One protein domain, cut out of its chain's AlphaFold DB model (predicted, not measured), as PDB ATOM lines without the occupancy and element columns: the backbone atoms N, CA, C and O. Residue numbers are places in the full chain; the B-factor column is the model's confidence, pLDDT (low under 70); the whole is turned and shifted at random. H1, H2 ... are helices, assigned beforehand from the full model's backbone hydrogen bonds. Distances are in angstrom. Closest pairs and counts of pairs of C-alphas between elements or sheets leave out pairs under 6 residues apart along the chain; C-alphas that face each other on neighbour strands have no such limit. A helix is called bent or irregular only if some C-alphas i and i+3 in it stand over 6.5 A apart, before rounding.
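What this domain is: This is residues 2 to 77 of the 150 residues of the protein "Acyl-CoA_dh_N domain-containing protein" of Mycobacterium talmoniae (UniProt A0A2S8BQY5). What shape do these atoms make? Two long helices, H1 and H4, pack on each other as a V, running the same way and coming together toward their last residues. Past the last residue of H1 the short helix H2 makes one end of the long axis, and from there the path folds back through the short helix H3 and residues 49 to 56 to the first residue of H4. What is it built of? The printed part has 76 residues, with four named helices in the order H1, H2, H3, H4 and no named strand, and its class is all helix. How large and how dense is it? It is only just compact, close to loose, with a radius of gyration of the C-alphas of 13.3 A, and its outline is a rod spanning 43 by 21 by 15 A.

Where its parts are: Where does the first helix lie? After residues 2 to 6, H1 holds residues 7 to 23, from C-alpha 7 at (173.720, 206.657, 140.274) to C-alpha 23 at (154.027, 210.967, 154.267). It is 24.5 A long from first to last C-alpha. What follows it? H2 holds residues 26 to 35 and is 13.6 A long from first to last C-alpha, with C-alpha 35 at (148.557, 217.877, 169.552). H3 holds residues 40 to 48 and measures 12.0 A in the same way. Where does the last helix run? H4 holds residues 57 to 73, 24.6 A from first to last C-alpha, and ends with C-alpha 73 at (160.461, 216.768, 155.242). Residues 74 to 77 follow it.

How they stand to each other: How does H1 stand to H4? They touch, with 15 pairs of C-alphas within 8 A, and the closest C-alphas are those of Arg 17 and Glu 69, 5.6 A apart. Their lines stand at a steep tilt of 40 degrees, and they run the same way. How do H2 and H3 stand to the others? H2 touches no helix and is apart from H1, H3 and H4. H3 is close to H1 but not clearly touching it: their closest C-alphas, those of Gln 23 and Leu 42, are 7.0 A apart, and the two helices run opposite ways at a shallow tilt of 21 degrees. H3 and H4 are apart. What do the backbone N and O atoms show? Each O i to N i+4 pair inside H1, H2 and H3 is within hydrogen-bond range, while in H4 11 of 13 are. Is any helix bent or irregular? No helix is bent, but H4 is irregular, with C-alphas 58 and 61 standing 7.8 A apart, and it has a kink of 26 degrees near residue 64.

The domain as a whole: How far does the printed part reach? The two C-alphas farthest apart are those of Leu 2 and Glu 35, at 44.2 A, and the first and last printed C-alphas, those of Leu 2 and Thr 77, are 32.3 A apart. How are the helices linked? The links from H1 to H2, with 2 residues between them, and from H2 to H3, with 4, are tight, and the link from H3 to H4, with 8, is short. Is there a cut, and where is confidence low? The printed part has no cut; it runs from residue 2 to residue 77 of a full chain of 150 residues. The mean pLDDT of the printed part is 96.4, and residue 2 is the one printed residue under 70 in this predicted model.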
ATOM      1  N   LEU A   2     186.062 212.808 144.839       65.00
ATOM      2  CA  LEU A   2     184.707 213.284 144.553       65.00
ATOM      3  C   LEU A   2     183.826 212.853 145.730       65.00
ATOM      4  O   LEU A   2     183.847 211.684 146.098       65.00
ATOM      5  N   LEU A   3     183.123 213.807 146.333       83.81
ATOM      6  CA  LEU A   3     182.137 213.583 147.394       83.81
ATOM      7  C   LEU A   3     180.738 213.714 146.782       83.81
ATOM      8  O   LEU A   3     179.966 214.592 147.148       83.81
ATOM      9  N   GLU A   4     180.472 212.905 145.763       91.12
ATOM     10  CA  GLU A   4     179.223 212.919 145.008       91.12
ATOM     11  C   GLU A   4     178.577 211.544 145.113       91.12
ATOM     12  O   GLU A   4     179.282 210.537 145.034       91.12
ATOM     13  N   PHE A   5     177.253 211.505 145.253       95.38
ATOM     14  CA  PHE A   5     176.510 210.254 145.164       95.38
ATOM     15  C   PHE A   5     176.708 209.605 143.798       95.38
ATOM     16  O   PHE A   5     176.775 210.290 142.771       95.38
ATOM     17  N   ASP A   6     176.774 208.278 143.775       95.25
ATOM     18  CA  ASP A   6     176.709 207.524 142.530       95.25
ATOM     19  C   ASP A   6     175.272 207.499 141.962       95.25
ATOM     20  O   ASP A   6     174.393 208.272 142.358       95.25
ATOM     21  N   ALA A   7     175.041 206.728 140.898       96.62
ATOM     22  CA  ALA A   7     173.720 206.657 140.274       96.62
ATOM     23  C   ALA A   7     172.681 205.972 141.181       96.62
ATOM     24  O   ALA A   7     171.534 206.418 141.218       96.62
ATOM     25  N   ASP A   8     173.094 204.951 141.931       96.75
ATOM     26  CA  ASP A   8     172.210 204.156 142.779       96.75
ATOM     27  C   ASP A   8     171.831 204.948 144.034       96.75
ATOM     28  O   ASP A   8     170.657 205.031 144.386       96.75
ATOM     29  N   GLN A   9     172.790 205.649 144.636       97.06
ATOM     30  CA  GLN A   9     172.568 206.553 145.765       97.06
ATOM     31  C   GLN A   9     171.663 207.735 145.402       97.06
ATOM     32  O   GLN A   9     170.816 208.133 146.199       97.06
ATOM     33  N   ARG A  10     171.778 208.285 144.184       97.69
ATOM     34  CA  ARG A  10     170.850 209.325 143.699       97.69
ATOM     35  C   ARG A  10     169.438 208.787 143.505       97.69
ATOM     36  O   ARG A  10     168.483 209.427 143.936       97.69
ATOM     37  N   LEU A  11     169.307 207.606 142.901       98.00
ATOM     38  CA  LEU A  11     168.011 206.945 142.757       98.00
ATOM     39  C   LEU A  11     167.386 206.651 144.129       98.00
ATOM     40  O   LEU A  11     166.181 206.835 144.320       98.00
ATOM     41  N   TRP A  12     168.207 206.232 145.092       97.62
ATOM     42  CA  TRP A  12     167.786 206.026 146.469       97.62
ATOM     43  C   TRP A  12     167.308 207.325 147.119       97.62
ATOM     44  O   TRP A  12     166.197 207.360 147.642       97.62
ATOM     45  N   GLN A  13     168.077 208.412 147.008       98.50
ATOM     46  CA  GLN A  13     167.686 209.727 147.517       98.50
ATOM     47  C   GLN A  13     166.336 210.179 146.954       98.50
ATOM     48  O   GLN A  13     165.469 210.597 147.719       98.50
ATOM     49  N   ASP A  14     166.128 210.063 145.641       98.56
ATOM     50  CA  ASP A  14     164.853 210.423 145.015       98.56
ATOM     51  C   ASP A  14     163.702 209.533 145.513       98.56
ATOM     52  O   ASP A  14     162.605 210.025 145.778       98.56
ATOM     53  N   THR A  15     163.958 208.240 145.730       98.31
ATOM     54  CA  THR A  15     162.969 207.299 146.282       98.31
ATOM     55  C   THR A  15     162.566 207.678 147.707       98.31
ATOM     56  O   THR A  15     161.374 207.764 148.012       98.31
ATOM     57  N   VAL A  16     163.541 207.939 148.581       98.56
ATOM     58  CA  VAL A  16     163.288 208.371 149.962       98.56
ATOM     59  C   VAL A  16     162.534 209.696 149.960       98.56
ATOM     60  O   VAL A  16     161.502 209.805 150.621       98.56
ATOM     61  N   ARG A  17     162.997 210.676 149.174       98.62
ATOM     62  CA  ARG A  17     162.372 211.994 149.029       98.62
ATOM     63  C   ARG A  17     160.899 211.893 148.648       98.62
ATOM     64  O   ARG A  17     160.063 212.593 149.223       98.62
ATOM     65  N   ASP A  18     160.573 211.020 147.702       98.50
ATOM     66  CA  ASP A  18     159.200 210.782 147.264       98.50
ATOM     67  C   ASP A  18     158.331 210.166 148.364       98.50
ATOM     68  O   ASP A  18     157.153 210.521 148.487       98.50
ATOM     69  N   VAL A  19     158.880 209.246 149.161       98.38
ATOM     70  CA  VAL A  19     158.175 208.658 150.308       98.38
ATOM     71  C   VAL A  19     157.910 209.731 151.360       98.38
ATOM     72  O   VAL A  19     156.750 209.985 151.688       98.38
ATOM     73  N   VAL A  20     158.949 210.404 151.856       98.12
ATOM     74  CA  VAL A  20     158.807 211.382 152.949       98.12
ATOM     75  C   VAL A  20     157.983 212.595 152.520       98.12
ATOM     76  O   VAL A  20     157.184 213.101 153.299       98.12
ATOM     77  N   GLY A  21     158.071 213.013 151.253       97.94
ATOM     78  CA  GLY A  21     157.254 214.099 150.712       97.94
ATOM     79  C   GLY A  21     155.755 213.781 150.684       97.94
ATOM     80  O   GLY A  21     154.933 214.684 150.833       97.94
ATOM     81  N   LYS A  22     155.383 212.502 150.527       97.50
ATOM     82  CA  LYS A  22     153.984 212.047 150.599       97.50
ATOM     83  C   LYS A  22     153.512 211.859 152.037       97.50
ATOM     84  O   LYS A  22     152.354 212.145 152.328       97.50
ATOM     85  N   GLN A  23     154.385 211.353 152.903       97.06
ATOM     86  CA  GLN A  23     154.027 210.967 154.267       97.06
ATOM     87  C   GLN A  23     154.088 212.116 155.282       97.06
ATOM     88  O   GLN A  23     153.316 212.117 156.239       97.06
ATOM     89  N   CYS A  24     154.940 213.118 155.054       97.19
ATOM     90  CA  CYS A  24     155.160 214.234 155.976       97.19
ATOM     91  C   CYS A  24     154.674 215.589 155.410       97.19
ATOM     92  O   CYS A  24     155.438 216.556 155.386       97.19
ATOM     93  N   PRO A  25     153.416 215.732 154.932       96.94
ATOM     94  CA  PRO A  25     152.916 217.048 154.571       96.94
ATOM     95  C   PRO A  25     152.759 217.935 155.826       96.94
ATOM     96  O   PRO A  25     152.588 217.426 156.936       96.94
ATOM     97  N   PRO A  26     152.719 219.275 155.684       96.62
ATOM     98  CA  PRO A  26     152.719 220.190 156.832       96.62
ATOM     99  C   PRO A  26     151.553 220.036 157.822       96.62
ATOM    100  O   PRO A  26     151.628 220.537 158.941       96.62
ATOM    101  N   SER A  27     150.432 219.428 157.417       96.31
ATOM    102  CA  SER A  27     149.272 219.261 158.301       96.31
ATOM    103  C   SER A  27     149.469 218.116 159.308       96.31
ATOM    104  O   SER A  27     149.402 218.410 160.499       96.31
ATOM    105  N   PRO A  28     149.766 216.862 158.902       94.62
ATOM    106  CA  PRO A  28     150.139 215.800 159.839       94.62
ATOM    107  C   PRO A  28     151.307 216.165 160.756       94.62
ATOM    108  O   PRO A  28     151.197 215.978 161.961       94.62
ATOM    109  N   VAL A  29     152.381 216.754 160.215       96.81
ATOM    110  CA  VAL A  29     153.561 217.139 161.014       96.81
ATOM    111  C   VAL A  29     153.177 218.096 162.146       96.81
ATOM    112  O   VAL A  29     153.581 217.894 163.290       96.81
ATOM    113  N   ARG A  30     152.344 219.108 161.863       96.69
ATOM    114  CA  ARG A  30     151.860 220.034 162.900       96.69
ATOM    115  C   ARG A  30     150.946 219.363 163.914       96.69
ATOM    116  O   ARG A  30     151.085 219.650 165.090       96.69
ATOM    117  N   SER A  31     150.070 218.453 163.492       97.00
ATOM    118  CA  SER A  31     149.218 217.712 164.435       97.00
ATOM    119  C   SER A  31     150.059 216.864 165.399       97.00
ATOM    120  O   SER A  31     149.786 216.841 166.595       97.00
ATOM    121  N   VAL A  32     151.164 216.263 164.941       95.88
ATOM    122  CA  VAL A  32     152.101 215.594 165.861       95.88
ATOM    123  C   VAL A  32     152.749 216.597 166.821       95.88
ATOM    124  O   VAL A  32     152.741 216.375 168.028       95.88
ATOM    125  N   ALA A  33     153.272 217.713 166.309       93.75
ATOM    126  CA  ALA A  33     154.010 218.688 167.113       93.75
ATOM    127  C   ALA A  33     153.142 219.468 168.121       93.75
ATOM    128  O   ALA A  33     153.608 219.801 169.209       93.75
ATOM    129  N   GLU A  34     151.905 219.798 167.754       96.50
ATOM    130  CA  GLU A  34     151.014 220.663 168.535       96.50
ATOM    131  C   GLU A  34     150.030 219.859 169.396       96.50
ATOM    132  O   GLU A  34     149.636 220.318 170.467       96.50
ATOM    133  N   GLU A  35     149.641 218.663 168.948       96.06
ATOM    134  CA  GLU A  35     148.557 217.877 169.552       96.06
ATOM    135  C   GLU A  35     149.016 216.491 170.032       96.06
ATOM    136  O   GLU A  35     148.242 215.783 170.673       96.06
ATOM    137  N   GLY A  36     150.262 216.090 169.748       93.62
ATOM    138  CA  GLY A  36     150.774 214.766 170.107       93.62
ATOM    139  C   GLY A  36     150.118 213.636 169.312       93.62
ATOM    140  O   GLY A  36     149.902 212.551 169.851       93.62
ATOM    141  N   ALA A  37     149.749 213.896 168.053       95.00
ATOM    142  CA  ALA A  37     149.143 212.891 167.187       95.00
ATOM    143  C   ALA A  37     150.025 211.643 167.014       95.00
ATOM    144  O   ALA A  37     151.255 211.709 167.008       95.00
ATOM    145  N   ASP A  38     149.365 210.499 166.839       94.00
ATOM    146  CA  ASP A  38     150.010 209.194 166.744       94.00
ATOM    147  C   ASP A  38     150.873 209.059 165.477       94.00
ATOM    148  O   ASP A  38     150.391 209.201 164.349       94.00
ATOM    149  N   THR A  39     152.155 208.735 165.667       95.50
ATOM    150  CA  THR A  39     153.116 208.480 164.587       95.50
ATOM    151  C   THR A  39     153.231 207.005 164.206       95.50
ATOM    152  O   THR A  39     153.932 206.699 163.242       95.50
ATOM    153  N   SER A  40     152.563 206.077 164.904       95.44
ATOM    154  CA  SER A  40     152.625 204.638 164.609       95.44
ATOM    155  C   SER A  40     152.281 204.273 163.155       95.44
ATOM    156  O   SER A  40     152.969 203.410 162.603       95.44
ATOM    157  N   PRO A  41     151.302 204.910 162.473       96.56
ATOM    158  CA  PRO A  41     151.044 204.623 161.061       96.56
ATOM    159  C   PRO A  41     152.234 204.949 160.153       96.56
ATOM    160  O   PRO A  41     152.554 204.166 159.263       96.56
ATOM    161  N   LEU A  42     152.909 206.077 160.396       97.19
ATOM    162  CA  LEU A  42     154.092 206.476 159.632       97.19
ATOM    163  C   LEU A  42     155.303 205.608 159.986       97.19
ATOM    164  O   LEU A  42     156.009 205.140 159.098       97.19
ATOM    165  N   TRP A  43     155.492 205.306 161.268       97.81
ATOM    166  CA  TRP A  43     156.526 204.382 161.721       97.81
ATOM    167  C   TRP A  43     156.419 203.021 161.027       97.81
ATOM    168  O   TRP A  43     157.410 202.503 160.513       97.81
ATOM    169  N   LYS A  44     155.199 202.480 160.916       97.62
ATOM    170  CA  LYS A  44     154.946 201.237 160.185       97.62
ATOM    171  C   LYS A  44     155.396 201.313 158.723       97.62
ATOM    172  O   LYS A  44     155.924 200.327 158.222       97.62
ATOM    173  N   VAL A  45     155.230 202.453 158.048       98.19
ATOM    174  CA  VAL A  45     155.734 202.629 156.675       98.19
ATOM    175  C   VAL A  45     157.254 202.462 156.633       98.19
ATOM    176  O   VAL A  45     157.756 201.786 155.743       98.19
ATOM    177  N   TYR A  46     157.994 203.026 157.588       98.06
ATOM    178  CA  TYR A  46     159.461 202.940 157.608       98.06
ATOM    179  C   TYR A  46     159.957 201.531 157.933       98.06
ATOM    180  O   TYR A  46     160.922 201.066 157.327       98.06
ATOM    181  N   VAL A  47     159.255 200.830 158.829       97.88
ATOM    182  CA  VAL A  47     159.489 199.406 159.105       97.88
ATOM    183  C   VAL A  47     159.227 198.564 157.855       97.88
ATOM    184  O   VAL A  47     160.092 197.798 157.448       97.88
ATOM    185  N   ASP A  48     158.078 198.747 157.199       97.88
ATOM    186  CA  ASP A  48     157.702 197.976 156.007       97.88
ATOM    187  C   ASP A  48     158.634 198.255 154.805       97.88
ATOM    188  O   ASP A  48     158.775 197.408 153.923       97.88
ATOM    189  N   LEU A  49     159.278 199.429 154.762       97.44
ATOM    190  CA  LEU A  49     160.294 199.799 153.766       97.44
ATOM    191  C   LEU A  49     161.716 199.327 154.124       97.44
ATOM    192  O   LEU A  49     162.635 199.559 153.339       97.44
ATOM    193  N   GLY A  50     161.915 198.701 155.287       97.44
ATOM    194  CA  GLY A  50     163.212 198.172 155.718       97.44
ATOM    195  C   GLY A  50     164.212 199.236 156.177       97.44
ATOM    196  O   GLY A  50     165.405 198.965 156.266       97.44
ATOM    197  N   TRP A  51     163.777 200.461 156.490       97.94
ATOM    198  CA  TRP A  51     164.709 201.537 156.873       97.94
ATOM    199  C   TRP A  51     165.405 201.277 158.213       97.94
ATOM    200  O   TRP A  51     166.484 201.812 158.465       97.94
ATOM    201  N   LEU A  52     164.821 200.415 159.047       97.94
ATOM    202  CA  LEU A  52     165.422 199.967 160.299       97.94
ATOM    203  C   LEU A  52     166.570 198.965 160.101       97.94
ATOM    204  O   LEU A  52     167.295 198.702 161.053       97.94
ATOM    205  N   GLU A  53     166.760 198.425 158.896       97.44
ATOM    206  CA  GLU A  53     167.824 197.459 158.571       97.44
ATOM    207  C   GLU A  53     169.137 198.151 158.148       97.44
ATOM    208  O   GLU A  53     170.149 197.509 157.867       97.44
ATOM    209  N   LEU A  54     169.155 199.488 158.116       97.12
ATOM    210  CA  LEU A  54     170.311 200.289 157.703       97.12
ATOM    211  C   LEU A  54     171.345 200.500 158.832       97.12
ATOM    212  O   LEU A  54     172.142 201.431 158.764       97.12
ATOM    213  N   ASN A  55     171.339 199.672 159.882       95.31
ATOM    214  CA  ASN A  55     172.209 199.829 161.059       95.31
ATOM    215  C   ASN A  55     173.670 199.404 160.817       95.31
ATOM    216  O   ASN A  55     174.545 199.722 161.622       95.31
ATOM    217  N   GLU A  56     173.939 198.666 159.740       94.81
ATOM    218  CA  GLU A  56     175.279 198.173 159.423       94.81
ATOM    219  C   GLU A  56     176.194 199.283 158.875       94.81
ATOM    220  O   GLU A  56     175.751 200.094 158.058       94.81
ATOM    221  N   PRO A  57     177.505 199.290 159.204       93.62
ATOM    222  CA  PRO A  57     178.442 200.303 158.703       93.62
ATOM    223  C   PRO A  57     178.509 200.412 157.174       93.62
ATOM    224  O   PRO A  57     178.812 201.479 156.644       93.62
ATOM    225  N   ALA A  58     178.228 199.316 156.462       94.81
ATOM    226  CA  ALA A  58     178.186 199.293 155.001       94.81
ATOM    227  C   ALA A  58     177.054 200.157 154.414       94.81
ATOM    228  O   ALA A  58     177.196 200.627 153.292       94.81
ATOM    229  N   ASN A  59     175.989 200.398 155.186       96.06
ATOM    230  CA  ASN A  59     174.804 201.160 154.788       96.06
ATOM    231  C   ASN A  59     174.840 202.612 155.295       96.06
ATOM    232  O   ASN A  59     173.824 203.308 155.293       96.06
ATOM    233  N   ALA A  60     175.988 203.085 155.795       95.62
ATOM    234  CA  ALA A  60     176.084 204.392 156.443       95.62
ATOM    235  C   ALA A  60     175.701 205.556 155.509       95.62
ATOM    236  O   ALA A  60     175.141 206.551 155.973       95.62
ATOM    237  N   VAL A  61     175.980 205.442 154.206       96.81
ATOM    238  CA  VAL A  61     175.613 206.475 153.225       96.81
ATOM    239  C   VAL A  61     174.113 206.436 152.943       96.81
ATOM    240  O   VAL A  61     173.468 207.479 152.923       96.81
ATOM    241  N   GLU A  62     173.534 205.248 152.800       97.88
ATOM    242  CA  GLU A  62     172.104 205.043 152.580       97.88
ATOM    243  C   GLU A  62     171.285 205.535 153.777       97.88
ATOM    244  O   GLU A  62     170.266 206.200 153.584       97.88
ATOM    245  N   LEU A  63     171.760 205.286 155.004       98.25
ATOM    246  CA  LEU A  63     171.173 205.844 156.221       98.25
ATOM    247  C   LEU A  63     171.305 207.371 156.248       98.25
ATOM    248  O   LEU A  63     170.331 208.054 156.551       98.25
ATOM    249  N   ALA A  64     172.468 207.929 155.899       98.00
ATOM    250  CA  ALA A  64     172.646 209.381 155.836       98.00
ATOM    251  C   ALA A  64     171.679 210.037 154.835       98.00
ATOM    252  O   ALA A  64     171.087 211.066 155.155       98.00
ATOM    253  N   ILE A  65     171.461 209.410 153.674       98.44
ATOM    254  CA  ILE A  65     170.470 209.842 152.679       98.44
ATOM    255  C   ILE A  65     169.058 209.834 153.273       98.44
ATOM    256  O   ILE A  65     168.326 210.811 153.113       98.44
ATOM    257  N   VAL A  66     168.677 208.766 153.990       98.56
ATOM    258  CA  VAL A  66     167.376 208.703 154.675       98.56
ATOM    259  C   VAL A  66     167.227 209.872 155.642       98.56
ATOM    260  O   VAL A  66     166.267 210.633 155.545       98.56
ATOM    261  N   LEU A  67     168.200 210.062 156.531       98.44
ATOM    262  CA  LEU A  67     168.171 211.102 157.559       98.44
ATOM    263  C   LEU A  67     168.138 212.523 156.974       98.44
ATOM    264  O   LEU A  67     167.450 213.389 157.517       98.44
ATOM    265  N   GLU A  68     168.846 212.772 155.869       98.44
ATOM    266  CA  GLU A  68     168.814 214.060 155.170       98.44
ATOM    267  C   GLU A  68     167.402 214.379 154.663       98.44
ATOM    268  O   GLU A  68     166.875 215.468 154.913       98.44
ATOM    269  N   GLU A  69     166.755 213.423 153.996       98.69
ATOM    270  CA  GLU A  69     165.406 213.619 153.464       98.69
ATOM    271  C   GLU A  69     164.343 213.666 154.576       98.69
ATOM    272  O   GLU A  69     163.397 214.450 154.474       98.69
ATOM    273  N   LEU A  70     164.519 212.922 155.676       98.25
ATOM    274  CA  LEU A  70     163.693 213.072 156.881       98.25
ATOM    275  C   LEU A  70     163.764 214.498 157.433       98.25
ATOM    276  O   LEU A  70     162.730 215.126 157.671       98.25
ATOM    277  N   GLY A  71     164.976 215.043 157.581       97.88
ATOM    278  CA  GLY A  71     165.177 216.424 158.016       97.88
ATOM    279  C   GLY A  71     164.533 217.424 157.054       97.88
ATOM    280  O   GLY A  71     163.839 218.347 157.484       97.88
ATOM    281  N   ARG A  72     164.680 217.201 155.742       97.94
ATOM    282  CA  ARG A  72     164.056 218.023 154.695       97.94
ATOM    283  C   ARG A  72     162.528 218.038 154.789       97.94
ATOM    284  O   ARG A  72     161.922 219.079 154.536       97.94
ATOM    285  N   ALA A  73     161.911 216.912 155.132       97.69
ATOM    286  CA  ALA A  73     160.461 216.768 155.242       97.69
ATOM    287  C   ALA A  73     159.908 217.056 156.649       97.69
ATOM    288  O   ALA A  73     158.695 217.012 156.839       97.69
ATOM    289  N   THR A  74     160.770 217.391 157.620       97.31
ATOM    290  CA  THR A  74     160.395 217.534 159.040       97.31
ATOM    291  C   THR A  74     159.697 216.275 159.555       97.31
ATOM    292  O   THR A  74     158.593 216.328 160.097       97.31
ATOM    293  N   ASP A  75     160.324 215.124 159.321       97.69
ATOM    294  CA  ASP A  75     159.818 213.851 159.810       97.69
ATOM    295  C   ASP A  75     159.568 213.892 161.329       97.69
ATOM    296  O   ASP A  75     160.469 214.267 162.085       97.69
ATOM    297  N   PRO A  76     158.363 213.517 161.792       96.75
ATOM    298  CA  PRO A  76     158.050 213.520 163.207       96.75
ATOM    299  C   PRO A  76     158.297 212.162 163.880       96.75
ATOM    300  O   PRO A  76     157.949 212.019 165.050       96.75
ATOM    301  N   THR A  77     158.819 211.139 163.195       97.06
ATOM    302  CA  THR A  77     159.012 209.794 163.775       97.06
ATOM    303  C   THR A  77     160.277 209.693 164.635       97.06
ATOM    304  O   THR A  77     161.132 210.576 164.578       97.06
TER     305      THR A  77